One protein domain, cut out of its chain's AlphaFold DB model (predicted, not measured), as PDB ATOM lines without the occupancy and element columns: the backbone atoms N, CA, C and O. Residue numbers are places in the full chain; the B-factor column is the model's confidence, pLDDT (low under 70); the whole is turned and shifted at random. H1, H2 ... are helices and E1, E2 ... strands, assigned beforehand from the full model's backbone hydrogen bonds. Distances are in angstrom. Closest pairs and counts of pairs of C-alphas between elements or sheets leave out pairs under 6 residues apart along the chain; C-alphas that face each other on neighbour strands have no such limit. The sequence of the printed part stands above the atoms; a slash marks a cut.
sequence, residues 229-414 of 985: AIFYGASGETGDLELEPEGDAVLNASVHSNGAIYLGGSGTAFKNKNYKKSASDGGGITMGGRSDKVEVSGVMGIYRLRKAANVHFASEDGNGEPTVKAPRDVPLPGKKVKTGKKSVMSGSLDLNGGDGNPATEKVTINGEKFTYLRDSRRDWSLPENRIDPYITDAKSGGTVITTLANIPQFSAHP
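AT A GLANCE: This is residues 229 to 414 of the 985 residues of an uncharacterized protein of Planctomycetes bacterium (UniProt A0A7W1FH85). With little regular structure, the chain winds in stacked turns, a short solenoid with the parallel sheets E1 E4 E7, E3 E6 E8 and E2 E5 as sides and H2, H3 and H4 beside it. The 186 printed residues include four named helices and eight named strands, mixed in class, holding only 47 residues. The whole is compact, radius of gyration of the C-alphas 16.2 A, spanning 45 by 43 by 34 A.

IN THESE COORDINATES: Along the chain come E1, residues 230-232, from C-alpha 230 at (11.771, -40.759, 31.338), H1 236-239, E2 241-243, E3 249-251, E4 255-257, E5 261-263, H2 268-272, H3 275-280, E6 285-287, E7 296-298, H4 307-314, 10.7 A long, and E8 363-365, ending at C-alpha 365 (22.834, -49.564, 33.940).

HOW THE PARTS SIT: E1 and E4 are parallel, N 232 and O 256 within hydrogen-bond range at 2.8 A. H1 only grazes their sheet. H2 and H4 touch, closest C-alphas Phe 270 and Ala 309, 5.6 A. Every O i to N i+4 pair is within range in H3 and H4; H2 has 0 of 1, but 2 of 2 O i to N i+3.

THE WHOLE: The printed part has no cut. The link H4 to E8, 48 residues, is long. The pLDDT is under 70 at residues 334, 336-344 and 403-414.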
ATOM      1  N   ALA A 229      13.762 -41.257  27.652       88.69
ATOM      2  CA  ALA A 229      12.783 -42.300  27.963       88.69
ATOM      3  C   ALA A 229      11.878 -41.862  29.124       88.69
ATOM      4  O   ALA A 229      10.665 -42.059  29.084       88.69
ATOM      5  N   ILE A 230      12.477 -41.271  30.164       92.00
ATOM      6  CA  ILE A 230      11.771 -40.759  31.338       92.00
ATOM      7  C   ILE A 230      12.401 -39.433  31.765       92.00
ATOM      8  O   ILE A 230      13.617 -39.358  31.951       92.00
ATOM      9  N   PHE A 231      11.573 -38.416  31.985       91.75
ATOM     10  CA  PHE A 231      11.998 -37.101  32.444       91.75
ATOM     11  C   PHE A 231      11.126 -36.610  33.602       91.75
ATOM     12  O   PHE A 231       9.925 -36.428  33.433       91.75
ATOM     13  N   TYR A 232      11.720 -36.354  34.768       91.88
ATOM     14  CA  TYR A 232      11.050 -35.737  35.917       91.88
ATOM     15  C   TYR A 232      11.547 -34.301  36.094       91.88
ATOM     16  O   TYR A 232      12.703 -34.058  36.450       91.88
ATOM     17  N   GLY A 233      10.655 -33.354  35.806       85.81
ATOM     18  CA  GLY A 233      10.946 -31.931  35.694       85.81
ATOM     19  C   GLY A 233      10.787 -31.127  36.976       85.81
ATOM     20  O   GLY A 233      11.398 -30.070  37.050       85.81
ATOM     21  N   ALA A 234      10.033 -31.602  37.967       79.31
ATOM     22  CA  ALA A 234       9.874 -30.919  39.253       79.31
ATOM     23  C   ALA A 234      11.121 -31.063  40.144       79.31
ATOM     24  O   ALA A 234      11.915 -31.983  39.975       79.31
ATOM     25  N   SER A 235      11.287 -30.169  41.116       75.44
ATOM     26  CA  SER A 235      12.335 -30.261  42.143       75.44
ATOM     27  C   SER A 235      11.794 -30.886  43.436       75.44
ATOM     28  O   SER A 235      10.583 -30.944  43.648       75.44
ATOM     29  N   GLY A 236      12.686 -31.330  44.325       78.56
ATOM     30  CA  GLY A 236      12.300 -31.918  45.615       78.56
ATOM     31  C   GLY A 236      11.564 -33.254  45.471       78.56
ATOM     32  O   GLY A 236      11.781 -33.979  44.503       78.56
ATOM     33  N   GLU A 237      10.676 -33.576  46.419       75.44
ATOM     34  CA  GLU A 237       9.990 -34.879  46.471       75.44
ATOM     35  C   GLU A 237       9.089 -35.146  45.252       75.44
ATOM     36  O   GLU A 237       8.967 -36.298  44.835       75.44
ATOM     37  N   THR A 238       8.507 -34.101  44.647       76.50
ATOM     38  CA  THR A 238       7.736 -34.180  43.386       76.50
ATOM     39  C   THR A 238       8.627 -34.529  42.192       76.50
ATOM     40  O   THR A 238       8.163 -35.116  41.215       76.50
ATOM     41  N   GLY A 239       9.912 -34.178  42.268       83.81
ATOM     42  CA  GLY A 239      10.926 -34.500  41.269       83.81
ATOM     43  C   GLY A 239      11.492 -35.908  41.373       83.81
ATOM     44  O   GLY A 239      12.209 -36.326  40.463       83.81
ATOM     45  N   ASP A 240      11.208 -36.631  42.458       90.12
ATOM     46  CA  ASP A 240      11.770 -37.955  42.688       90.12
ATOM     47  C   ASP A 240      11.177 -38.985  41.724       90.12
ATOM     48  O   ASP A 240       9.960 -39.152  41.610       90.12
ATOM     49  N   LEU A 241      12.060 -39.725  41.062       93.12
ATOM     50  CA  LEU A 241      11.706 -40.824  40.178       93.12
ATOM     51  C   LEU A 241      11.858 -42.138  40.942       93.12
ATOM     52  O   LEU A 241      12.950 -42.507  41.366       93.12
ATOM     53  N   GLU A 242      10.764 -42.879  41.075       90.75
ATOM     54  CA  GLU A 242      10.742 -44.184  41.740       90.75
ATOM     55  C   GLU A 242      10.516 -45.301  40.721       90.75
ATOM     56  O   GLU A 242       9.518 -45.306  39.998       90.75
ATOM     57  N   LEU A 243      11.420 -46.279  40.668       90.12
ATOM     58  CA  LEU A 243      11.293 -47.454  39.815       90.12
ATOM     59  C   LEU A 243      11.402 -48.722  40.668       90.12
ATOM     60  O   LEU A 243      12.469 -49.068  41.171       90.12
ATOM     61  N   GLU A 244      10.270 -49.399  40.836       87.12
ATOM     62  CA  GLU A 244      10.097 -50.554  41.727       87.12
ATOM     63  C   GLU A 244       9.174 -51.611  41.075       87.12
ATOM     64  O   GLU A 244       8.140 -51.985  41.625       87.12
ATOM     65  N   PRO A 245       9.491 -52.070  39.851       83.81
ATOM     66  CA  PRO A 245       8.536 -52.793  39.032       83.81
ATOM     67  C   PRO A 245       8.348 -54.242  39.514       83.81
ATOM     68  O   PRO A 245       9.295 -54.927  39.899       83.81
ATOM     69  N   GLU A 246       7.108 -54.736  39.472       79.31
ATOM     70  CA  GLU A 246       6.817 -56.152  39.755       79.31
ATOM     71  C   GLU A 246       7.362 -57.091  38.667       79.31
ATOM     72  O   GLU A 246       7.887 -58.159  38.980       79.31
ATOM     73  N   GLY A 247       7.225 -56.689  37.399       78.50
ATOM     74  CA  GLY A 247       7.804 -57.347  36.223       78.50
ATOM     75  C   GLY A 247       9.050 -56.620  35.723       78.50
ATOM     76  O   GLY A 247       9.398 -55.559  36.236       78.50
ATOM     77  N   ASP A 248       9.732 -57.170  34.721       85.75
ATOM     78  CA  ASP A 248      10.951 -56.547  34.198       85.75
ATOM     79  C   ASP A 248      10.643 -55.198  33.519       85.75
ATOM     80  O   ASP A 248       9.651 -55.050  32.791       85.75
ATOM     81  N   ALA A 249      11.512 -54.213  33.758       88.56
ATOM     82  CA  ALA A 249      11.480 -52.897  33.132       88.56
ATOM     83  C   ALA A 249      12.765 -52.663  32.332       88.56
ATOM     84  O   ALA A 249      13.874 -52.702  32.878       88.56
ATOM     85  N   VAL A 250      12.606 -52.396  31.036       90.56
ATOM     86  CA  VAL A 250      13.709 -52.086  30.118       90.56
ATOM     87  C   VAL A 250      13.545 -50.663  29.597       90.56
ATOM     88  O   VAL A 250      12.505 -50.331  29.023       90.56
ATOM     89  N   LEU A 251      14.573 -49.838  29.814       89.88
ATOM     90  CA  LEU A 251      14.672 -48.445  29.384       89.88
ATOM     91  C   LEU A 251      15.850 -48.306  28.414       89.88
ATOM     92  O   LEU A 251      17.006 -48.461  28.809       89.88
ATOM     93  N   ASN A 252      15.568 -48.006  27.148       83.94
ATOM     94  CA  ASN A 252      16.588 -47.959  26.090       83.94
ATOM     95  C   ASN A 252      16.982 -46.532  25.673       83.94
ATOM     96  O   ASN A 252      17.438 -46.326  24.553       83.94
ATOM     97  N   ALA A 253      16.823 -45.546  26.559       85.00
ATOM     98  CA  ALA A 253      17.351 -44.197  26.357       85.00
ATOM     99  C   ALA A 253      17.542 -43.433  27.663       85.00
ATOM    100  O   ALA A 253      17.342 -43.984  28.748       85.00
ATOM    101  N   SER A 254      17.951 -42.171  27.531       90.19
ATOM    102  CA  SER A 254      18.324 -41.322  28.647       90.19
ATOM    103  C   SER A 254      17.188 -41.152  29.655       90.19
ATOM    104  O   SER A 254      16.018 -41.023  29.295       90.19
ATOM    105  N   VAL A 255      17.545 -41.135  30.933       93.94
ATOM    106  CA  VAL A 255      16.641 -40.957  32.069       93.94
ATOM    107  C   VAL A 255      17.121 -39.760  32.874       93.94
ATOM    108  O   VAL A 255      18.289 -39.697  33.257       93.94
ATOM    109  N   HIS A 256      16.221 -38.826  33.163       94.50
ATOM    110  CA  HIS A 256      16.541 -37.638  33.948       94.50
ATOM    111  C   HIS A 256      15.523 -37.400  35.058       94.50
ATOM    112  O   HIS A 256      14.315 -37.506  34.854       94.50
ATOM    113  N   SER A 257      16.015 -37.023  36.232       94.50
ATOM    114  CA  SER A 257      15.220 -36.545  37.355       94.50
ATOM    115  C   SER A 257      15.919 -35.348  37.991       94.50
ATOM    116  O   SER A 257      17.087 -35.414  38.384       94.50
ATOM    117  N   ASN A 258      15.184 -34.242  38.102       90.50
ATOM    118  CA  ASN A 258      15.600 -33.081  38.888       90.50
ATOM    119  C   ASN A 258      15.586 -33.367  40.406       90.50
ATOM    120  O   ASN A 258      16.227 -32.641  41.166       90.50
ATOM    121  N   GLY A 259      14.893 -34.426  40.840       91.31
ATOM    122  CA  GLY A 259      14.961 -34.992  42.186       91.31
ATOM    123  C   GLY A 259      15.962 -36.147  42.291       91.31
ATOM    124  O   GLY A 259      17.022 -36.152  41.654       91.31
ATOM    125  N   ALA A 260      15.656 -37.111  43.157       94.12
ATOM    126  CA  ALA A 260      16.415 -38.344  43.325       94.12
ATOM    127  C   ALA A 260      15.811 -39.494  42.507       94.12
ATOM    128  O   ALA A 260      14.599 -39.594  42.338       94.12
ATOM    129  N   ILE A 261      16.660 -40.416  42.057       95.69
ATOM    130  CA  ILE A 261      16.239 -41.667  41.417       95.69
ATOM    131  C   ILE A 261      16.323 -42.802  42.441       95.69
ATOM    132  O   ILE A 261      17.397 -43.096  42.966       95.69
ATOM    133  N   TYR A 262      15.208 -43.479  42.694       94.75
ATOM    134  CA  TYR A 262      15.117 -44.653  43.562       94.75
ATOM    135  C   TYR A 262      14.935 -45.907  42.716       94.75
ATOM    136  O   TYR A 262      13.918 -46.077  42.044       94.75
ATOM    137  N   LEU A 263      15.921 -46.797  42.770       94.06
ATOM    138  CA  LEU A 263      15.904 -48.096  42.105       94.06
ATOM    139  C   LEU A 263      15.654 -49.155  43.176       94.06
ATOM    140  O   LEU A 263      16.577 -49.564  43.889       94.06
ATOM    141  N   GLY A 264      14.388 -49.532  43.326       87.06
ATOM    142  CA  GLY A 264      13.870 -50.338  44.427       87.06
ATOM    143  C   GLY A 264      13.319 -51.690  43.986       87.06
ATOM    144  O   GLY A 264      13.503 -52.121  42.851       87.06
ATOM    145  N   GLY A 265      12.654 -52.359  44.925       81.88
ATOM    146  CA  GLY A 265      11.893 -53.579  44.680       81.88
ATOM    147  C   GLY A 265      10.399 -53.366  44.932       81.88
ATOM    148  O   GLY A 265      10.023 -52.412  45.610       81.88
ATOM    149  N   SER A 266       9.547 -54.238  44.394       77.00
ATOM    150  CA  SER A 266       8.093 -54.011  44.361       77.00
ATOM    151  C   SER A 266       7.340 -54.428  45.636       77.00
ATOM    152  O   SER A 266       6.237 -53.958  45.889       77.00
ATOM    153  N   GLY A 267       7.903 -55.282  46.499       70.56
ATOM    154  CA  GLY A 267       7.111 -55.996  47.519       70.56
ATOM    155  C   GLY A 267       6.699 -55.184  48.758       70.56
ATOM    156  O   GLY A 267       7.554 -54.648  49.453       70.56
ATOM    157  N   THR A 268       5.421 -55.180  49.149       76.38
ATOM    158  CA  THR A 268       4.876 -54.477  50.344       76.38
ATOM    159  C   THR A 268       5.325 -55.003  51.714       76.38
ATOM    160  O   THR A 268       4.819 -54.595  52.759       76.38
ATOM    161  N   ALA A 269       6.345 -55.861  51.752       83.81
ATOM    162  CA  ALA A 269       6.878 -56.470  52.968       83.81
ATOM    163  C   ALA A 269       7.378 -55.446  54.013       83.81
ATOM    164  O   ALA A 269       7.498 -55.781  55.194       83.81
ATOM    165  N   PHE A 270       7.618 -54.195  53.605       85.38
ATOM    166  CA  PHE A 270       7.966 -53.093  54.502       85.38
ATOM    167  C   PHE A 270       6.870 -52.789  55.540       85.38
ATOM    168  O   PHE A 270       7.219 -52.436  56.662       85.38
ATOM    169  N   LYS A 271       5.585 -53.040  55.229       84.69
ATOM    170  CA  LYS A 271       4.461 -52.925  56.185       84.69
ATOM    171  C   LYS A 271       4.606 -53.881  57.377       84.69
ATOM    172  O   LYS A 271       4.172 -53.594  58.483       84.69
ATOM    173  N   ASN A 272       5.291 -55.006  57.161       87.38
ATOM    174  CA  ASN A 272       5.625 -55.996  58.189       87.38
ATOM    175  C   ASN A 272       7.071 -55.838  58.697       87.38
ATOM    176  O   ASN A 272       7.672 -56.800  59.179       87.38
ATOM    177  N   LYS A 273       7.661 -54.646  58.536       87.38
ATOM    178  CA  LYS A 273       9.049 -54.314  58.904       87.38
ATOM    179  C   LYS A 273      10.106 -55.199  58.232       87.38
ATOM    180  O   LYS A 273      11.203 -55.387  58.759       87.38
ATOM    181  N   ASN A 274       9.792 -55.742  57.054       89.31
ATOM    182  CA  ASN A 274      10.735 -56.449  56.191       89.31
ATOM    183  C   ASN A 274      11.118 -55.580  54.987       89.31
ATOM    184  O   ASN A 274      10.743 -55.821  53.836       89.31
ATOM    185  N   TYR A 275      11.872 -54.535  55.302       89.56
ATOM    186  CA  TYR A 275      12.365 -53.530  54.373       89.56
ATOM    187  C   TYR A 275      13.359 -54.112  53.364       89.56
ATOM    188  O   TYR A 275      13.327 -53.736  52.195       89.56
ATOM    189  N   LYS A 276      14.160 -55.107  53.770       89.69
ATOM    190  CA  LYS A 276      15.151 -55.738  52.888       89.69
ATOM    191  C   LYS A 276      14.515 -56.454  51.712       89.69
ATOM    192  O   LYS A 276      14.936 -56.286  50.565       89.69
ATOM    193  N   LYS A 277      13.486 -57.247  52.013       88.19
ATOM    194  CA  LYS A 277      12.675 -57.934  51.009       88.19
ATOM    195  C   LYS A 277      11.999 -56.916  50.093       88.19
ATOM    196  O   LYS A 277      12.113 -57.026  48.881       88.19
ATOM    197  N   SER A 278      11.401 -55.874  50.670       87.00
ATOM    198  CA  SER A 278      10.766 -54.791  49.912       87.00
ATOM    199  C   SER A 278      11.720 -54.101  48.931       87.00
ATOM    200  O   SER A 278      11.378 -53.917  47.772       87.00
ATOM    201  N   ALA A 279      12.952 -53.792  49.341       87.75
ATOM    202  CA  ALA A 279      13.931 -53.127  48.482       87.75
ATOM    203  C   ALA A 279      14.554 -54.035  47.396       87.75
ATOM    204  O   ALA A 279      15.219 -53.525  46.489       87.75
ATOM    205  N   SER A 280      14.378 -55.360  47.479       88.69
ATOM    206  CA  SER A 280      15.100 -56.349  46.650       88.69
ATOM    207  C   SER A 280      14.199 -57.246  45.782       88.69
ATOM    208  O   SER A 280      14.664 -57.798  44.780       88.69
ATOM    209  N   ASP A 281      12.932 -57.423  46.161       85.62
ATOM    210  CA  ASP A 281      11.955 -58.244  45.433       85.62
ATOM    211  C   ASP A 281      11.433 -57.530  44.171       85.62
ATOM    212  O   ASP A 281      11.617 -56.334  44.003       85.62
ATOM    213  N   GLY A 282      10.769 -58.262  43.275       82.75
ATOM    214  CA  GLY A 282      10.251 -57.726  42.010       82.75
ATOM    215  C   GLY A 282      11.141 -58.033  40.804       82.75
ATOM    216  O   GLY A 282      12.036 -58.895  40.879       82.75
ATOM    217  N   GLY A 283      10.841 -57.358  39.696       83.88
ATOM    218  CA  GLY A 283      11.472 -57.539  38.394       83.88
ATOM    219  C   GLY A 283      12.844 -56.880  38.274       83.88
ATOM    220  O   GLY A 283      13.282 -56.111  39.133       83.88
ATOM    221  N   GLY A 284      13.553 -57.221  37.203       89.19
ATOM    222  CA  GLY A 284      14.807 -56.586  36.821       89.19
ATOM    223  C   GLY A 284      14.600 -55.177  36.276       89.19
ATOM    224  O   GLY A 284      13.589 -54.876  35.644       89.19
ATOM    225  N   ILE A 285      15.594 -54.318  36.489       93.00
ATOM    226  CA  ILE A 285      15.652 -52.975  35.905       93.00
ATOM    227  C   ILE A 285      16.873 -52.933  34.996       93.00
ATOM    228  O   ILE A 285      17.996 -53.145  35.459       93.00
ATOM    229  N   THR A 286      16.663 -52.648  33.716       93.19
ATOM    230  CA  THR A 286      17.745 -52.489  32.738       93.19
ATOM    231  C   THR A 286      17.649 -51.117  32.091       93.19
ATOM    232  O   THR A 286      16.612 -50.785  31.523       93.19
ATOM    233  N   MET A 287      18.722 -50.332  32.177       93.00
ATOM    234  CA  MET A 287      18.837 -49.018  31.542       93.00
ATOM    235  C   MET A 287      20.053 -49.005  30.622       93.00
ATOM    236  O   MET A 287      21.180 -49.016  31.111       93.00
ATOM    237  N   GLY A 288      19.837 -49.003  29.310       89.50
ATOM    238  CA  GLY A 288      20.916 -49.041  28.323       89.50
ATOM    239  C   GLY A 288      21.723 -50.345  28.290       89.50
ATOM    240  O   GLY A 288      21.713 -51.177  29.204       89.50
ATOM    241  N   GLY A 289      22.447 -50.522  27.189       88.19
ATOM    242  CA  GLY A 289      23.345 -51.649  26.947       88.19
ATOM    243  C   GLY A 289      24.817 -51.280  27.139       88.19
ATOM    244  O   GLY A 289      25.173 -50.122  27.339       88.19
ATOM    245  N   ARG A 290      25.705 -52.278  27.044       87.12
ATOM    246  CA  ARG A 290      27.161 -52.038  27.046       87.12
ATOM    247  C   ARG A 290      27.632 -51.346  25.756       87.12
ATOM    248  O   ARG A 290      28.571 -50.559  25.809       87.12
ATOM    249  N   SER A 291      26.999 -51.666  24.624       84.81
ATOM    250  CA  SER A 291      27.190 -51.008  23.323       84.81
ATOM    251  C   SER A 291      26.422 -49.693  23.229       84.81
ATOM    252  O   SER A 291      26.965 -48.700  22.761       84.81
ATOM    253  N   ASP A 292      25.189 -49.692  23.731       84.19
ATOM    254  CA  ASP A 292      24.223 -48.607  23.563       84.19
ATOM    255  C   ASP A 292      23.984 -47.934  24.915       84.19
ATOM    256  O   ASP A 292      22.979 -48.168  25.594       84.19
ATOM    257  N   LYS A 293      24.991 -47.174  25.356       90.06
ATOM    258  CA  LYS A 293      24.958 -46.484  26.646       90.06
ATOM    259  C   LYS A 293      23.938 -45.352  26.630       90.06
ATOM    260  O   LYS A 293      23.836 -44.616  25.652       90.06
ATOM    261  N   VAL A 294      23.248 -45.181  27.749       90.81
ATOM    262  CA  VAL A 294      22.262 -44.121  27.970       90.81
ATOM    263  C   VAL A 294      22.708 -43.211  29.110       90.81
ATOM    264  O   VAL A 294      23.404 -43.652  30.031       90.81
ATOM    265  N   GLU A 295      22.312 -41.940  29.054       92.69
ATOM    266  CA  GLU A 295      22.549 -40.994  30.148       92.69
ATOM    267  C   GLU A 295      21.536 -41.235  31.271       92.69
ATOM    268  O   GLU A 295      20.334 -41.283  31.027       92.69
ATOM    269  N   VAL A 296      22.000 -41.387  32.509       94.88
ATOM    270  CA  VAL A 296      21.132 -41.502  33.686       94.88
ATOM    271  C   VAL A 296      21.530 -40.426  34.684       94.88
ATOM    272  O   VAL A 296      22.584 -40.504  35.317       94.88
ATOM    273  N   SER A 297      20.673 -39.422  34.836       94.88
ATOM    274  CA  SER A 297      20.928 -38.255  35.674       94.88
ATOM    275  C   SER A 297      19.870 -38.129  36.766       94.88
ATOM    276  O   SER A 297      18.696 -37.896  36.488       94.88
ATOM    277  N   GLY A 298      20.288 -38.277  38.023       94.62
ATOM    278  CA  GLY A 298      19.467 -37.977  39.198       94.62
ATOM    279  C   GLY A 298      20.138 -36.870  39.992       94.62
ATOM    280  O   GLY A 298      21.127 -37.126  40.679       94.62
ATOM    281  N   VAL A 299      19.642 -35.637  39.902       93.00
ATOM    282  CA  VAL A 299      20.335 -34.463  40.463       93.00
ATOM    283  C   VAL A 299      20.532 -34.598  41.976       93.00
ATOM    284  O   VAL A 299      21.630 -34.351  42.480       93.00
ATOM    285  N   MET A 300      19.518 -35.068  42.708       91.62
ATOM    286  CA  MET A 300      19.617 -35.321  44.155       91.62
ATOM    287  C   MET A 300      20.236 -36.690  44.493       91.62
ATOM    288  O   MET A 300      20.341 -37.056  45.668       91.62
ATOM    289  N   GLY A 301      20.715 -37.420  43.487       94.06
ATOM    290  CA  GLY A 301      21.376 -38.718  43.581       94.06
ATOM    291  C   GLY A 301      20.529 -39.871  43.051       94.06
ATOM    292  O   GLY A 301      19.325 -39.753  42.837       94.06
ATOM    293  N   ILE A 302      21.185 -41.007  42.856       95.81
ATOM    294  CA  ILE A 302      20.618 -42.267  42.386       95.81
ATOM    295  C   ILE A 302      20.905 -43.314  43.461       95.81
ATOM    296  O   ILE A 302      22.059 -43.511  43.849       95.81
ATOM    297  N   TYR A 303      19.867 -43.986  43.952       95.31
ATOM    298  CA  TYR A 303      19.932 -44.834  45.139       95.31
ATOM    299  C   TYR A 303      19.370 -46.223  44.870       95.31
ATOM    300  O   TYR A 303      18.282 -46.372  44.313       95.31
ATOM    301  N   ARG A 304      20.075 -47.258  45.342       93.81
ATOM    302  CA  ARG A 304      19.568 -48.638  45.321       93.81
ATOM    303  C   ARG A 304      18.687 -48.881  46.552       93.81
ATOM    304  O   ARG A 304      19.065 -49.600  47.476       93.81
ATOM    305  N   LEU A 305      17.532 -48.218  46.583       92.31
ATOM    306  CA  LEU A 305      16.580 -48.179  47.696       92.31
ATOM    307  C   LEU A 305      15.144 -48.142  47.162       92.31
ATOM    308  O   LEU A 305      14.902 -47.692  46.046       92.31
ATOM    309  N   ARG A 306      14.181 -48.541  47.998       90.81
ATOM    310  CA  ARG A 306      12.757 -48.275  47.762       90.81
ATOM    311  C   ARG A 306      12.327 -47.050  48.575       90.81
ATOM    312  O   ARG A 306      12.434 -47.086  49.801       90.81
ATOM    313  N   LYS A 307      11.820 -45.994  47.926       90.50
ATOM    314  CA  LYS A 307      11.425 -44.749  48.615       90.50
ATOM    315  C   LYS A 307      10.310 -44.992  49.634       90.50
ATOM    316  O   LYS A 307      10.473 -44.599  50.783       90.50
ATOM    317  N   ALA A 308       9.257 -45.732  49.274       87.62
ATOM    318  CA  ALA A 308       8.177 -46.077  50.205       87.62
ATOM    319  C   ALA A 308       8.676 -46.816  51.461       87.62
ATOM    320  O   ALA A 308       8.278 -46.499  52.577       87.62
ATOM    321  N   ALA A 309       9.624 -47.748  51.316       88.94
ATOM    322  CA  ALA A 309      10.233 -48.413  52.468       88.94
ATOM    323  C   ALA A 309      10.987 -47.421  53.370       88.94
ATOM    324  O   ALA A 309      10.903 -47.532  54.591       88.94
ATOM    325  N   ASN A 310      11.691 -46.454  52.774       89.50
ATOM    326  CA  ASN A 310      12.446 -45.433  53.499       89.50
ATOM    327  C   ASN A 310      11.533 -44.468  54.265       89.50
ATOM    328  O   ASN A 310      11.724 -44.248  55.460       89.50
ATOM    329  N   VAL A 311      10.502 -43.952  53.594       88.75
ATOM    330  CA  VAL A 311       9.509 -43.057  54.200       88.75
ATOM    331  C   VAL A 311       8.748 -43.779  55.316       88.75
ATOM    332  O   VAL A 311       8.609 -43.231  56.404       88.75
ATOM    333  N   HIS A 312       8.347 -45.039  55.109       88.31
ATOM    334  CA  HIS A 312       7.653 -45.816  56.140       88.31
ATOM    335  C   HIS A 312       8.552 -46.120  57.336       88.31
ATOM    336  O   HIS A 312       8.100 -46.100  58.468       88.31
ATOM    337  N   PHE A 313       9.836 -46.418  57.118       87.50
ATOM    338  CA  PHE A 313      10.772 -46.631  58.222       87.50
ATOM    339  C   PHE A 313      10.903 -45.375  59.096       87.50
ATOM    340  O   PHE A 313      10.964 -45.485  60.323       87.50
ATOM    341  N   ALA A 314      10.931 -44.201  58.460       86.75
ATOM    342  CA  ALA A 314      11.034 -42.910  59.128       86.75
ATOM    343  C   ALA A 314       9.738 -42.476  59.840       86.75
ATOM    344  O   ALA A 314       9.824 -41.692  60.785       86.75
ATOM    345  N   SER A 315       8.571 -42.987  59.431       85.19
ATOM    346  CA  SER A 315       7.281 -42.646  60.041       85.19
ATOM    347  C   SER A 315       7.063 -43.315  61.404       85.19
ATOM    348  O   SER A 315       7.754 -44.274  61.774       85.19
ATOM    349  N   GLU A 316       6.080 -42.812  62.160       80.56
ATOM    350  CA  GLU A 316       5.697 -43.350  63.474       80.56
ATOM    351  C   GLU A 316       5.256 -44.823  63.404       80.56
ATOM    352  O   GLU A 316       5.626 -45.618  64.270       80.56
ATOM    353  N   ASP A 317       4.542 -45.209  62.340       79.94
ATOM    354  CA  ASP A 317       4.060 -46.583  62.126       79.94
ATOM    355  C   ASP A 317       5.190 -47.591  61.858       79.94
ATOM    356  O   ASP A 317       5.066 -48.789  62.149       79.94
ATOM    357  N   GLY A 318       6.311 -47.122  61.309       81.38
ATOM    358  CA  GLY A 318       7.491 -47.938  61.076       81.38
ATOM    359  C   GLY A 318       8.361 -48.029  62.318       81.38
ATOM    360  O   GLY A 318       8.110 -48.832  63.224       81.38
ATOM    361  N   ASN A 319       9.444 -47.254  62.328       81.31
ATOM    362  CA  ASN A 319      10.440 -47.278  63.396       81.31
ATOM    363  C   ASN A 319      10.643 -45.917  64.076       81.31
ATOM    364  O   ASN A 319      11.367 -45.875  65.071       81.31
ATOM    365  N   GLY A 320      10.002 -44.845  63.593       79.31
ATOM    366  CA  GLY A 320      10.105 -43.505  64.176       79.31
ATOM    367  C   GLY A 320      11.510 -42.908  64.083       79.31
ATOM    368  O   GLY A 320      11.966 -42.258  65.022       79.31
ATOM    369  N   GLU A 321      12.223 -43.165  62.981       80.44
ATOM    370  CA  GLU A 321      13.599 -42.702  62.748       80.44
ATOM    371  C   GLU A 321      13.633 -41.596  61.669       80.44
ATOM    372  O   GLU A 321      14.055 -41.843  60.537       80.44
ATOM    373  N   PRO A 322      13.221 -40.351  61.971       72.00
ATOM    374  CA  PRO A 322      13.062 -39.293  60.965       72.00
ATOM    375  C   PRO A 322      14.376 -38.920  60.263       72.00
ATOM    376  O   PRO A 322      14.371 -38.447  59.128       72.00
ATOM    377  N   THR A 323      15.522 -39.176  60.907       74.06
ATOM    378  CA  THR A 323      16.854 -38.883  60.349       74.06
ATOM    379  C   THR A 323      17.192 -39.688  59.097       74.06
ATOM    380  O   THR A 323      18.037 -39.251  58.326       74.06
ATOM    381  N   VAL A 324      16.538 -40.831  58.857       77.25
ATOM    382  CA  VAL A 324      16.784 -41.648  57.656       77.25
ATOM    383  C   VAL A 324      15.813 -41.347  56.511       77.25
ATOM    384  O   VAL A 324      15.888 -41.994  55.469       77.25
ATOM    385  N   LYS A 325      14.935 -40.340  56.653       74.94
ATOM    386  CA  LYS A 325      14.006 -39.926  55.588       74.94
ATOM    387  C   LYS A 325      14.751 -39.537  54.306       74.94
ATOM    388  O   LYS A 325      14.314 -39.888  53.211       74.94
ATOM    389  N   ALA A 326      15.911 -38.889  54.431       84.38
ATOM    390  CA  ALA A 326      16.774 -38.600  53.295       84.38
ATOM    391  C   ALA A 326      17.579 -39.851  52.882       84.38
ATOM    392  O   ALA A 326      18.264 -40.454  53.711       84.38
ATOM    393  N   PRO A 327      17.595 -40.225  51.588       88.81
ATOM    394  CA  PRO A 327      18.250 -41.453  51.131       88.81
ATOM    395  C   PRO A 327      19.766 -41.461  51.372       88.81
ATOM    396  O   PRO A 327      20.362 -42.526  51.531       88.81
ATOM    397  N   ARG A 328      20.403 -40.282  51.436       87.88
ATOM    398  CA  ARG A 328      21.839 -40.153  51.733       87.88
ATOM    399  C   ARG A 328      22.200 -40.560  53.157       87.88
ATOM    400  O   ARG A 328      23.316 -41.027  53.378       87.88
ATOM    401  N   ASP A 329      21.261 -40.413  54.082       87.25
ATOM    402  CA  ASP A 329      21.473 -40.668  55.505       87.25
ATOM    403  C   ASP A 329      21.200 -42.130  55.880       87.25
ATOM    404  O   ASP A 329      21.593 -42.578  56.958       87.25
ATOM    405  N   VAL A 330      20.612 -42.911  54.964       87.50
ATOM    406  CA  VAL A 330      20.399 -44.354  55.114       87.50
ATOM    407  C   VAL A 330      21.753 -45.071  55.221       87.50
ATOM    408  O   VAL A 330      22.502 -45.135  54.231       87.50
ATOM    409  N   PRO A 331      22.087 -45.675  56.381       86.19
ATOM    410  CA  PRO A 331      23.374 -46.328  56.558       86.19
ATOM    411  C   PRO A 331      23.552 -47.518  55.613       86.19
ATOM    412  O   PRO A 331      22.634 -48.308  55.375       86.19
ATOM    413  N   LEU A 332      24.777 -47.688  55.116       85.06
ATOM    414  CA  LEU A 332      25.172 -48.917  54.432       85.06
ATOM    415  C   LEU A 332      25.106 -50.111  55.407       85.06
ATOM    416  O   LEU A 332      25.320 -49.914  56.613       85.06
ATOM    417  N   PRO A 333      24.875 -51.342  54.911       80.06
ATOM    418  CA  PRO A 333      24.749 -52.522  55.762       80.06
ATOM    419  C   PRO A 333      25.921 -52.666  56.741       80.06
ATOM    420  O   PRO A 333      27.084 -52.470  56.381       80.06
ATOM    421  N   GLY A 334      25.607 -52.979  58.002       69.81
ATOM    422  CA  GLY A 334      26.594 -53.141  59.079       69.81
ATOM    423  C   GLY A 334      27.005 -51.855  59.811       69.81
ATOM    424  O   GLY A 334      27.712 -51.938  60.817       69.81
ATOM    425  N   LYS A 335      26.544 -50.669  59.384       71.69
ATOM    426  CA  LYS A 335      26.716 -49.415  60.140       71.69
ATOM    427  C   LYS A 335      25.537 -49.175  61.097       71.69
ATOM    428  O   LYS A 335      24.392 -49.480  60.779       71.69
ATOM    429  N   LYS A 336      25.819 -48.636  62.291       66.19
ATOM    430  CA  LYS A 336      24.797 -48.316  63.309       66.19
ATOM    431  C   LYS A 336      24.128 -46.967  63.018       66.19
ATOM    432  O   LYS A 336      24.832 -46.015  62.684       66.19
ATOM    433  N   VAL A 337      22.812 -46.879  63.229       66.06
ATOM    434  CA  VAL A 337      22.098 -45.596  63.377       66.06
ATOM    435  C   VAL A 337      22.484 -45.006  64.742       66.06
ATOM    436  O   VAL A 337      22.657 -45.746  65.712       66.06
ATOM    437  N   LYS A 338      22.730 -43.693  64.827       56.91
ATOM    438  CA  LYS A 338      23.372 -43.058  65.999       56.91
ATOM    439  C   LYS A 338      22.441 -42.779  67.195       56.91
ATOM    440  O   LYS A 338      22.900 -42.180  68.164       56.91
ATOM    441  N   THR A 339      21.200 -43.255  67.201       51.94
ATOM    442  CA  THR A 339      20.211 -42.912  68.236       51.94
ATOM    443  C   THR A 339      19.403 -44.130  68.687       51.94
ATOM    444  O   THR A 339      18.891 -44.878  67.871       51.94
ATOM    445  N   GLY A 340      19.299 -44.338  70.008       53.38
ATOM    446  CA  GLY A 340      18.398 -45.323  70.625       53.38
ATOM    447  C   GLY A 340      18.881 -46.785  70.661       53.38
ATOM    448  O   GLY A 340      19.664 -47.253  69.842       53.38
ATOM    449  N   LYS A 341      18.394 -47.559  71.645       49.53
ATOM    450  CA  LYS A 341      18.718 -48.993  71.855       49.53
ATOM    451  C   LYS A 341      18.175 -49.937  70.755       49.53
ATOM    452  O   LYS A 341      18.257 -51.153  70.917       49.53
ATOM    453  N   LYS A 342      17.608 -49.413  69.664       54.75
ATOM    454  CA  LYS A 342      16.945 -50.171  68.593       54.75
ATOM    455  C   LYS A 342      17.333 -49.609  67.221       54.75
ATOM    456  O   LYS A 342      16.722 -48.655  66.785       54.75
ATOM    457  N   SER A 343      18.322 -50.215  66.563       55.25
ATOM    458  CA  SER A 343      18.357 -50.473  65.105       55.25
ATOM    459  C   SER A 343      19.793 -50.572  64.602       55.25
ATOM    460  O   SER A 343      20.464 -49.586  64.298       55.25
ATOM    461  N   VAL A 344      20.267 -51.809  64.468       61.19
ATOM    462  CA  VAL A 344      21.319 -52.110  63.497       61.19
ATOM    463  C   VAL A 344      20.597 -52.391  62.181       61.19
ATOM    464  O   VAL A 344      19.799 -53.326  62.131       61.19
ATOM    465  N   MET A 345      20.864 -51.591  61.141       74.44
ATOM    466  CA  MET A 345      20.399 -51.804  59.759       74.44
ATOM    467  C   MET A 345      20.926 -53.150  59.244       74.44
ATOM    468  O   MET A 345      22.040 -53.252  58.723       74.44
ATOM    469  N   SER A 346      20.172 -54.212  59.516       78.12
ATOM    470  CA  SER A 346      20.558 -55.600  59.277       78.12
ATOM    471  C   SER A 346      19.326 -56.498  59.201       78.12
ATOM    472  O   SER A 346      18.270 -56.177  59.754       78.12
ATOM    473  N   GLY A 347      19.462 -57.636  58.517       84.56
ATOM    474  CA  GLY A 347      18.360 -58.575  58.316       84.56
ATOM    475  C   GLY A 347      17.157 -57.894  57.659       84.56
ATOM    476  O   GLY A 347      17.312 -57.146  56.700       84.56
ATOM    477  N   SER A 348      15.963 -58.119  58.207       85.50
ATOM    478  CA  SER A 348      14.711 -57.535  57.706       85.50
ATOM    479  C   SER A 348      14.655 -56.002  57.793       85.50
ATOM    480  O   SER A 348      13.912 -55.392  57.029       85.50
ATOM    481  N   LEU A 349      15.440 -55.372  58.680       85.62
ATOM    482  CA  LEU A 349      15.459 -53.915  58.880       85.62
ATOM    483  C   LEU A 349      16.368 -53.157  57.905       85.62
ATOM    484  O   LEU A 349      16.438 -51.936  57.959       85.62
ATOM    485  N   ASP A 350      17.085 -53.862  57.035       88.25
ATOM    486  CA  ASP A 350      17.968 -53.244  56.053       88.25
ATOM    487  C   ASP A 350      17.168 -52.610  54.899       88.25
ATOM    488  O   ASP A 350      16.467 -53.310  54.176       88.25
ATOM    489  N   LEU A 351      17.286 -51.293  54.702       89.56
ATOM    490  CA  LEU A 351      16.616 -50.569  53.607       89.56
ATOM    491  C   LEU A 351      17.344 -50.709  52.259       89.56
ATOM    492  O   LEU A 351      16.791 -50.343  51.222       89.56
ATOM    493  N   ASN A 352      18.578 -51.223  52.260       90.94
ATOM    494  CA  ASN A 352      19.406 -51.349  51.065       90.94
ATOM    495  C   ASN A 352      18.881 -52.451  50.142       90.94
ATOM    496  O   ASN A 352      18.709 -53.593  50.569       90.94
ATOM    497  N   GLY A 353      18.669 -52.137  48.866       89.19
ATOM    498  CA  GLY A 353      18.269 -53.126  47.869       89.19
ATOM    499  C   GLY A 353      19.440 -53.981  47.382       89.19
ATOM    500  O   GLY A 353      20.554 -53.479  47.246       89.19
ATOM    501  N   GLY A 354      19.187 -55.266  47.118       87.06
ATOM    502  CA  GLY A 354      20.220 -56.234  46.723       87.06
ATOM    503  C   GLY A 354      21.106 -56.668  47.899       87.06
ATOM    504  O   GLY A 354      21.072 -56.086  48.976       87.06
ATOM    505  N   ASP A 355      21.911 -57.709  47.742       85.81
ATOM    506  CA  ASP A 355      22.855 -58.206  48.767       85.81
ATOM    507  C   ASP A 355      24.266 -57.596  48.633       85.81
ATOM    508  O   ASP A 355      25.167 -57.927  49.399       85.81
ATOM    509  N   GLY A 356      24.450 -56.684  47.670       85.75
ATOM    510  CA  GLY A 356      25.730 -56.047  47.365       85.75
ATOM    511  C   GLY A 356      26.616 -56.882  46.441       85.75
ATOM    512  O   GLY A 356      27.687 -56.408  46.058       85.75
ATOM    513  N   ASN A 357      26.177 -58.083  46.056       89.75
ATOM    514  CA  ASN A 357      26.866 -58.968  45.132       89.75
ATOM    515  C   ASN A 357      26.422 -58.681  43.683       89.75
ATOM    516  O   ASN A 357      25.264 -58.904  43.326       89.75
ATOM    517  N   PRO A 358      27.335 -58.248  42.796       89.00
ATOM    518  CA  PRO A 358      27.005 -58.009  41.392       89.00
ATOM    519  C   PRO A 358      26.402 -59.223  40.664       89.00
ATOM    520  O   PRO A 358      25.635 -59.042  39.723       89.00
ATOM    521  N   ALA A 359      26.717 -60.456  41.082       88.44
ATOM    522  CA  ALA A 359      26.231 -61.675  40.428       88.44
ATOM    523  C   ALA A 359      24.723 -61.924  40.614       88.44
ATOM    524  O   ALA A 359      24.107 -62.596  39.789       88.44
ATOM    525  N   THR A 360      24.133 -61.393  41.683       88.56
ATOM    526  CA  THR A 360      22.715 -61.560  42.044       88.56
ATOM    527  C   THR A 360      21.912 -60.272  41.845       88.56
ATOM    528  O   THR A 360      20.690 -60.278  41.993       88.56
ATOM    529  N   GLU A 361      22.575 -59.170  41.477       92.19
ATOM    530  CA  GLU A 361      21.946 -57.864  41.308       92.19
ATOM    531  C   GLU A 361      21.044 -57.809  40.064       92.19
ATOM    532  O   GLU A 361      21.428 -58.166  38.939       92.19
ATOM    533  N   LYS A 362      19.827 -57.308  40.285       91.00
ATOM    534  CA  LYS A 362      18.757 -57.224  39.282       91.00
ATOM    535  C   LYS A 362      18.735 -55.892  38.537       91.00
ATOM    536  O   LYS A 362      18.086 -55.792  37.499       91.00
ATOM    537  N   VAL A 363      19.437 -54.887  39.055       93.88
ATOM    538  CA  VAL A 363      19.543 -53.563  38.440       93.88
ATOM    539  C   VAL A 363      20.827 -53.477  37.620       93.88
ATOM    540  O   VAL A 363      21.926 -53.738  38.117       93.88
ATOM    541  N   THR A 364      20.686 -53.117  36.349       94.19
ATOM    542  CA  THR A 364      21.796 -52.965  35.404       94.19
ATOM    543  C   THR A 364      21.669 -51.620  34.694       94.19
ATOM    544  O   THR A 364      20.600 -51.300  34.178       94.19
ATOM    545  N   ILE A 365      22.752 -50.842  34.661       94.69
ATOM    546  CA  ILE A 365      22.834 -49.564  33.940       94.69
ATOM    547  C   ILE A 365      24.050 -49.628  33.013       94.69
ATOM    548  O   ILE A 365      25.150 -49.939  33.468       94.69
ATOM    549  N   ASN A 366      23.862 -49.377  31.719       94.19
ATOM    550  CA  ASN A 366      24.898 -49.422  30.680       94.19
ATOM    551  C   ASN A 366      25.674 -50.753  30.651       94.19
ATOM    552  O   ASN A 366      26.884 -50.805  30.422       94.19
ATOM    553  N   GLY A 367      24.965 -51.856  30.919       91.44
ATOM    554  CA  GLY A 367      25.533 -53.203  31.024       91.44
ATOM    555  C   GLY A 367      26.296 -53.502  32.324       91.44
ATOM    556  O   GLY A 367      26.733 -54.637  32.511       91.44
ATOM    557  N   GLU A 368      26.432 -52.537  33.235       92.44
ATOM    558  CA  GLU A 368      27.109 -52.690  34.525       92.44
ATOM    559  C   GLU A 368      26.102 -52.870  35.672       92.44
ATOM    560  O   GLU A 368      25.026 -52.270  35.701       92.44
ATOM    561  N   LYS A 369      26.439 -53.716  36.651       93.19
ATOM    562  CA  LYS A 369      25.558 -54.026  37.789       93.19
ATOM    563  C   LYS A 369      25.548 -52.895  38.817       93.19
ATOM    564  O   LYS A 369      26.603 -52.498  39.323       93.19
ATOM    565  N   PHE A 370      24.351 -52.417  39.155       93.44
ATOM    566  CA  PHE A 370      24.138 -51.293  40.065       93.44
ATOM    567  C   PHE A 370      23.753 -51.783  41.465       93.44
ATOM    568  O   PHE A 370      22.600 -52.121  41.723       93.44
ATOM    569  N   THR A 371      24.727 -51.818  42.375       92.31
ATOM    570  CA  THR A 371      24.533 -52.258  43.766       92.31
ATOM    571  C   THR A 371      24.519 -51.069  44.727       92.31
ATOM    572  O   THR A 371      25.054 -50.002  44.425       92.31
ATOM    573  N   TYR A 372      24.005 -51.265  45.945       90.38
ATOM    574  CA  TYR A 372      24.022 -50.234  46.995       90.38
ATOM    575  C   TYR A 372      25.434 -49.754  47.384       90.38
ATOM    576  O   TYR A 372      25.586 -48.703  47.998       90.38
ATOM    577  N   LEU A 373      26.490 -50.516  47.065       88.69
ATOM    578  CA  LEU A 373      27.878 -50.111  47.324       88.69
ATOM    579  C   LEU A 373      28.379 -49.049  46.343       88.69
ATOM    580  O   LEU A 373      29.387 -48.401  46.636       88.69
ATOM    581  N   ARG A 374      27.701 -48.911  45.202       88.69
ATOM    582  CA  ARG A 374      28.091 -48.063  44.075       88.69
ATOM    583  C   ARG A 374      27.107 -46.915  43.814       88.69
ATOM    584  O   ARG A 374      27.267 -46.219  42.822       88.69
ATOM    585  N   ASP A 375      26.121 -46.708  44.683       93.19
ATOM    586  CA  ASP A 375      25.120 -45.644  44.543       93.19
ATOM    587  C   ASP A 375      25.627 -44.260  45.019       93.19
ATOM    588  O   ASP A 375      26.758 -44.136  45.502       93.19
ATOM    589  N   SER A 376      24.806 -43.209  44.900       93.81
ATOM    590  CA  SER A 376      25.205 -41.816  45.191       93.81
ATOM    591  C   SER A 376      25.455 -41.493  46.674       93.81
ATOM    592  O   SER A 376      25.674 -40.333  47.031       93.81
ATOM    593  N   ARG A 377      25.448 -42.487  47.574       91.81
ATOM    594  CA  ARG A 377      26.030 -42.331  48.923       91.81
ATOM    595  C   ARG A 377      27.555 -42.369  48.900       91.81
ATOM    596  O   ARG A 377      28.194 -41.982  49.880       91.81
ATOM    597  N   ARG A 378      28.152 -42.836  47.802       88.62
ATOM    598  CA  ARG A 378      29.574 -42.653  47.498       88.62
ATOM    599  C   ARG A 378      29.796 -41.329  46.786       88.62
ATOM    600  O   ARG A 378      28.901 -40.784  46.152       88.62
ATOM    601  N   ASP A 379      31.008 -40.805  46.909       85.88
ATOM    602  CA  ASP A 379      31.378 -39.579  46.219       85.88
ATOM    603  C   ASP A 379      31.766 -39.886  44.771       85.88
ATOM    604  O   ASP A 379      32.893 -40.299  44.502       85.88
ATOM    605  N   TRP A 380      30.816 -39.715  43.853       88.81
ATOM    606  CA  TRP A 380      31.012 -39.929  42.418       88.81
ATOM    607  C   TRP A 380      31.841 -38.842  41.726       88.81
ATOM    608  O   TRP A 380      32.151 -38.992  40.544       88.81
ATOM    609  N   SER A 381      32.236 -37.774  42.430       82.38
ATOM    610  CA  SER A 381      33.248 -36.845  41.904       82.38
ATOM    611  C   SER A 381      34.626 -37.508  41.778       82.38
ATOM    612  O   SER A 381      35.458 -37.073  40.983       82.38
ATOM    613  N   LEU A 382      34.847 -38.601  42.518       84.50
ATOM    614  CA  LEU A 382      36.049 -39.418  42.455       84.50
ATOM    615  C   LEU A 382      35.880 -40.535  41.405       84.50
ATOM    616  O   LEU A 382      34.959 -41.353  41.539       84.50
ATOM    617  N   PRO A 383      36.747 -40.615  40.372       81.19
ATOM    618  CA  PRO A 383      36.622 -41.590  39.287       81.19
ATOM    619  C   PRO A 383      36.522 -43.050  39.748       81.19
ATOM    620  O   PRO A 383      35.795 -43.831  39.143       81.19
ATOM    621  N   GLU A 384      37.199 -43.425  40.833       81.38
ATOM    622  CA  GLU A 384      37.196 -44.782  41.394       81.38
ATOM    623  C   GLU A 384      35.844 -45.219  41.976       81.38
ATOM    624  O   GLU A 384      35.570 -46.415  42.081       81.38
ATOM    625  N   ASN A 385      34.991 -44.263  42.351       81.81
ATOM    626  CA  ASN A 385      33.651 -44.530  42.871       81.81
ATOM    627  C   ASN A 385      32.592 -44.517  41.763       81.81
ATOM    628  O   ASN A 385      31.444 -44.891  42.015       81.81
ATOM    629  N   ARG A 386      32.954 -44.054  40.562       76.69
ATOM    630  CA  ARG A 386      32.031 -43.863  39.448       76.69
ATOM    631  C   ARG A 386      31.838 -45.172  38.690       76.69
ATOM    632  O   ARG A 386      32.798 -45.820  38.290       76.69
ATOM    633  N   ILE A 387      30.578 -45.551  38.478       81.75
ATOM    634  CA  ILE A 387      30.227 -46.762  37.718       81.75
ATOM    635  C   ILE A 387      30.469 -46.539  36.228       81.75
ATOM    636  O   ILE A 387      31.069 -47.374  35.559       81.75
ATOM    637  N   ASP A 388      29.979 -45.412  35.719       85.69
ATOM    638  CA  ASP A 388      30.004 -45.081  34.304       85.69
ATOM    639  C   ASP A 388      29.925 -43.543  34.131       85.69
ATOM    640  O   ASP A 388      29.197 -42.888  34.883       85.69
ATOM    641  N   PRO A 389      30.669 -42.933  33.184       89.06
ATOM    642  CA  PRO A 389      30.611 -41.497  32.898       89.06
ATOM    643  C   PRO A 389      29.238 -40.949  32.489       89.06
ATOM    644  O   PRO A 389      28.993 -39.757  32.639       89.06
ATOM    645  N   TYR A 390      28.347 -41.799  31.987       91.12
ATOM    646  CA  TYR A 390      26.989 -41.426  31.592       91.12
ATOM    647  C   TYR A 390      26.004 -41.456  32.768       91.12
ATOM    648  O   TYR A 390      24.836 -41.123  32.604       91.12
ATOM    649  N   ILE A 391      26.463 -41.847  33.959       93.12
ATOM    650  CA  ILE A 391      25.675 -41.820  35.188       93.12
ATOM    651  C   ILE A 391      26.146 -40.626  36.018       93.12
ATOM    652  O   ILE A 391      27.340 -40.508  36.334       93.12
ATOM    653  N   THR A 392      25.221 -39.722  36.340       93.50
ATOM    654  CA  THR A 392      25.539 -38.450  36.999       93.50
ATOM    655  C   THR A 392      24.561 -38.075  38.106       93.50
ATOM    656  O   THR A 392      23.353 -38.276  38.012       93.50
ATOM    657  N   ASP A 393      25.103 -37.434  39.133       93.25
ATOM    658  CA  ASP A 393      24.394 -36.677  40.163       93.25
ATOM    659  C   ASP A 393      24.960 -35.249  40.243       93.25
ATOM    660  O   ASP A 393      25.926 -34.924  39.548       93.25
ATOM    661  N   ALA A 394      24.426 -34.393  41.120       89.69
ATOM    662  CA  ALA A 394      24.922 -33.019  41.273       89.69
ATOM    663  C   ALA A 394      26.438 -32.901  41.543       89.69
ATOM    664  O   ALA A 394      27.033 -31.875  41.222       89.69
ATOM    665  N   LYS A 395      27.083 -33.927  42.122       88.56
ATOM    666  CA  LYS A 395      28.530 -33.923  42.405       88.56
ATOM    667  C   LYS A 395      29.381 -34.360  41.213       88.56
ATOM    668  O   LYS A 395      30.561 -34.026  41.158       88.56
ATOM    669  N   SER A 396      28.802 -35.110  40.279       87.19
ATOM    670  CA  SER A 396      29.490 -35.730  39.137       87.19
ATOM    671  C   SER A 396      29.067 -35.164  37.773       87.19
ATOM    672  O   SER A 396      29.477 -35.693  36.740       87.19
ATOM    673  N   GLY A 397      28.295 -34.069  37.759       85.44
ATOM    674  CA  GLY A 397      27.945 -33.304  36.550       85.44
ATOM    675  C   GLY A 397      26.455 -33.262  36.200       85.44
ATOM    676  O   GLY A 397      26.088 -32.643  35.204       85.44
ATOM    677  N   GLY A 398      25.594 -33.883  37.006       87.38
ATOM    678  CA  GLY A 398      24.142 -33.808  36.869       87.38
ATOM    679  C   GLY A 398      23.648 -32.397  37.175       87.38
ATOM    680  O   GLY A 398      23.947 -31.830  38.226       87.38
ATOM    681  N   THR A 399      22.892 -31.811  36.255       88.25
ATOM    682  CA  THR A 399      22.393 -30.434  36.366       88.25
ATOM    683  C   THR A 399      20.879 -30.421  36.371       88.25
ATOM    684  O   THR A 399      20.267 -31.146  35.588       88.25
ATOM    685  N   VAL A 400      20.276 -29.543  37.171       85.94
ATOM    686  CA  VAL A 400      18.839 -29.269  37.064       85.94
ATOM    687  C   VAL A 400      18.534 -28.766  35.656       85.94
ATOM    688  O   VAL A 400      19.204 -27.867  35.148       85.94
ATOM    689  N   ILE A 401      17.517 -29.354  35.035       84.44
ATOM    690  CA  ILE A 401      16.942 -28.855  33.790       84.44
ATOM    691  C   ILE A 401      15.751 -27.990  34.182       84.44
ATOM    692  O   ILE A 401      14.762 -28.480  34.734       84.44
ATOM    693  N   THR A 402      15.865 -26.688  33.941       75.50
ATOM    694  CA  THR A 402      14.798 -25.736  34.234       75.50
ATOM    695  C   THR A 402      13.686 -25.931  33.216       75.50
ATOM    696  O   THR A 402      13.883 -25.773  32.017       75.50
ATOM    697  N   THR A 403      12.508 -26.296  33.699       67.19
ATOM    698  CA  THR A 403      11.277 -26.396  32.910       67.19
ATOM    699  C   THR A 403      10.252 -25.420  33.481       67.19
ATOM    700  O   THR A 403      10.486 -24.859  34.552       67.19
ATOM    701  N   LEU A 404       9.099 -25.251  32.830       55.06
ATOM    702  CA  LEU A 404       7.988 -24.464  33.388       55.06
ATOM    703  C   LEU A 404       7.628 -24.884  34.827       55.06
ATOM    704  O   LEU A 404       7.311 -24.032  35.644       55.06
ATOM    705  N   ALA A 405       7.781 -26.164  35.182       45.72
ATOM    706  CA  ALA A 405       7.535 -26.652  36.540       45.72
ATOM    707  C   ALA A 405       8.533 -26.139  37.597       45.72
ATOM    708  O   ALA A 405       8.195 -26.043  38.773       45.72
ATOM    709  N   ASN A 406       9.758 -25.807  37.186       45.38
ATOM    710  CA  ASN A 406      10.845 -25.354  38.061       45.38
ATOM    711  C   ASN A 406      11.075 -23.843  38.013       45.38
ATOM    712  O   ASN A 406      12.012 -23.341  38.636       45.38
ATOM    713  N   ILE A 407      10.255 -23.115  37.261       45.91
ATOM    714  CA  ILE A 407      10.261 -21.660  37.252       45.91
ATOM    715  C   ILE A 407       9.249 -21.235  38.320       45.91
ATOM    716  O   ILE A 407       8.063 -21.480  38.126       45.91
ATOM    717  N   PRO A 408       9.655 -20.622  39.446       38.03
ATOM    718  CA  PRO A 408       8.745 -20.299  40.555       38.03
ATOM    719  C   PRO A 408       7.545 -19.423  40.160       38.03
ATOM    720  O   PRO A 408       6.513 -19.434  40.816       38.03
ATOM    721  N   GLN A 409       7.662 -18.663  39.070       35.03
ATOM    722  CA  GLN A 409       6.575 -17.860  38.500       35.03
ATOM    723  C   GLN A 409       5.531 -18.710  37.745       35.03
ATOM    724  O   GLN A 409       4.424 -18.244  37.491       35.03
ATOM    725  N   PHE A 410       5.881 -19.952  37.403       31.33
ATOM    726  CA  PHE A 410       5.073 -20.938  36.684       31.33
ATOM    727  C   PHE A 410       4.916 -22.263  37.455       31.33
ATOM    728  O   PHE A 410       4.293 -23.184  36.935       31.33
ATOM    729  N   SER A 411       5.409 -22.374  38.699       32.59
ATOM    730  CA  SER A 411       5.392 -23.610  39.509       32.59
ATOM    731  C   SER A 411       3.982 -24.104  39.872       32.59
ATOM    732  O   SER A 411       3.824 -25.213  40.375       32.59
ATOM    733  N   ALA A 412       2.948 -23.328  39.535       32.16
ATOM    734  CA  ALA A 412       1.536 -23.706  39.608       32.16
ATOM    735  C   ALA A 412       0.889 -24.019  38.234       32.16
ATOM    736  O   ALA A 412      -0.312 -24.274  38.173       32.16
ATOM    737  N   HIS A 413       1.638 -23.985  37.122       43.91
ATOM    738  CA  HIS A 413       1.066 -23.809  35.781       43.91
ATOM    739  C   HIS A 413       1.780 -24.575  34.647       43.91
ATOM    740  O   HIS A 413       2.527 -23.972  33.876       43.91
ATOM    741  N   PRO A 414       1.459 -25.859  34.402       35.22
ATOM    742  CA  PRO A 414       1.653 -26.418  33.064       35.22
ATOM    743  C   PRO A 414       0.457 -26.153  32.133       35.22
ATOM    744  O   PRO A 414       0.649 -26.124  30.924       35.22
TER     745      PRO A 414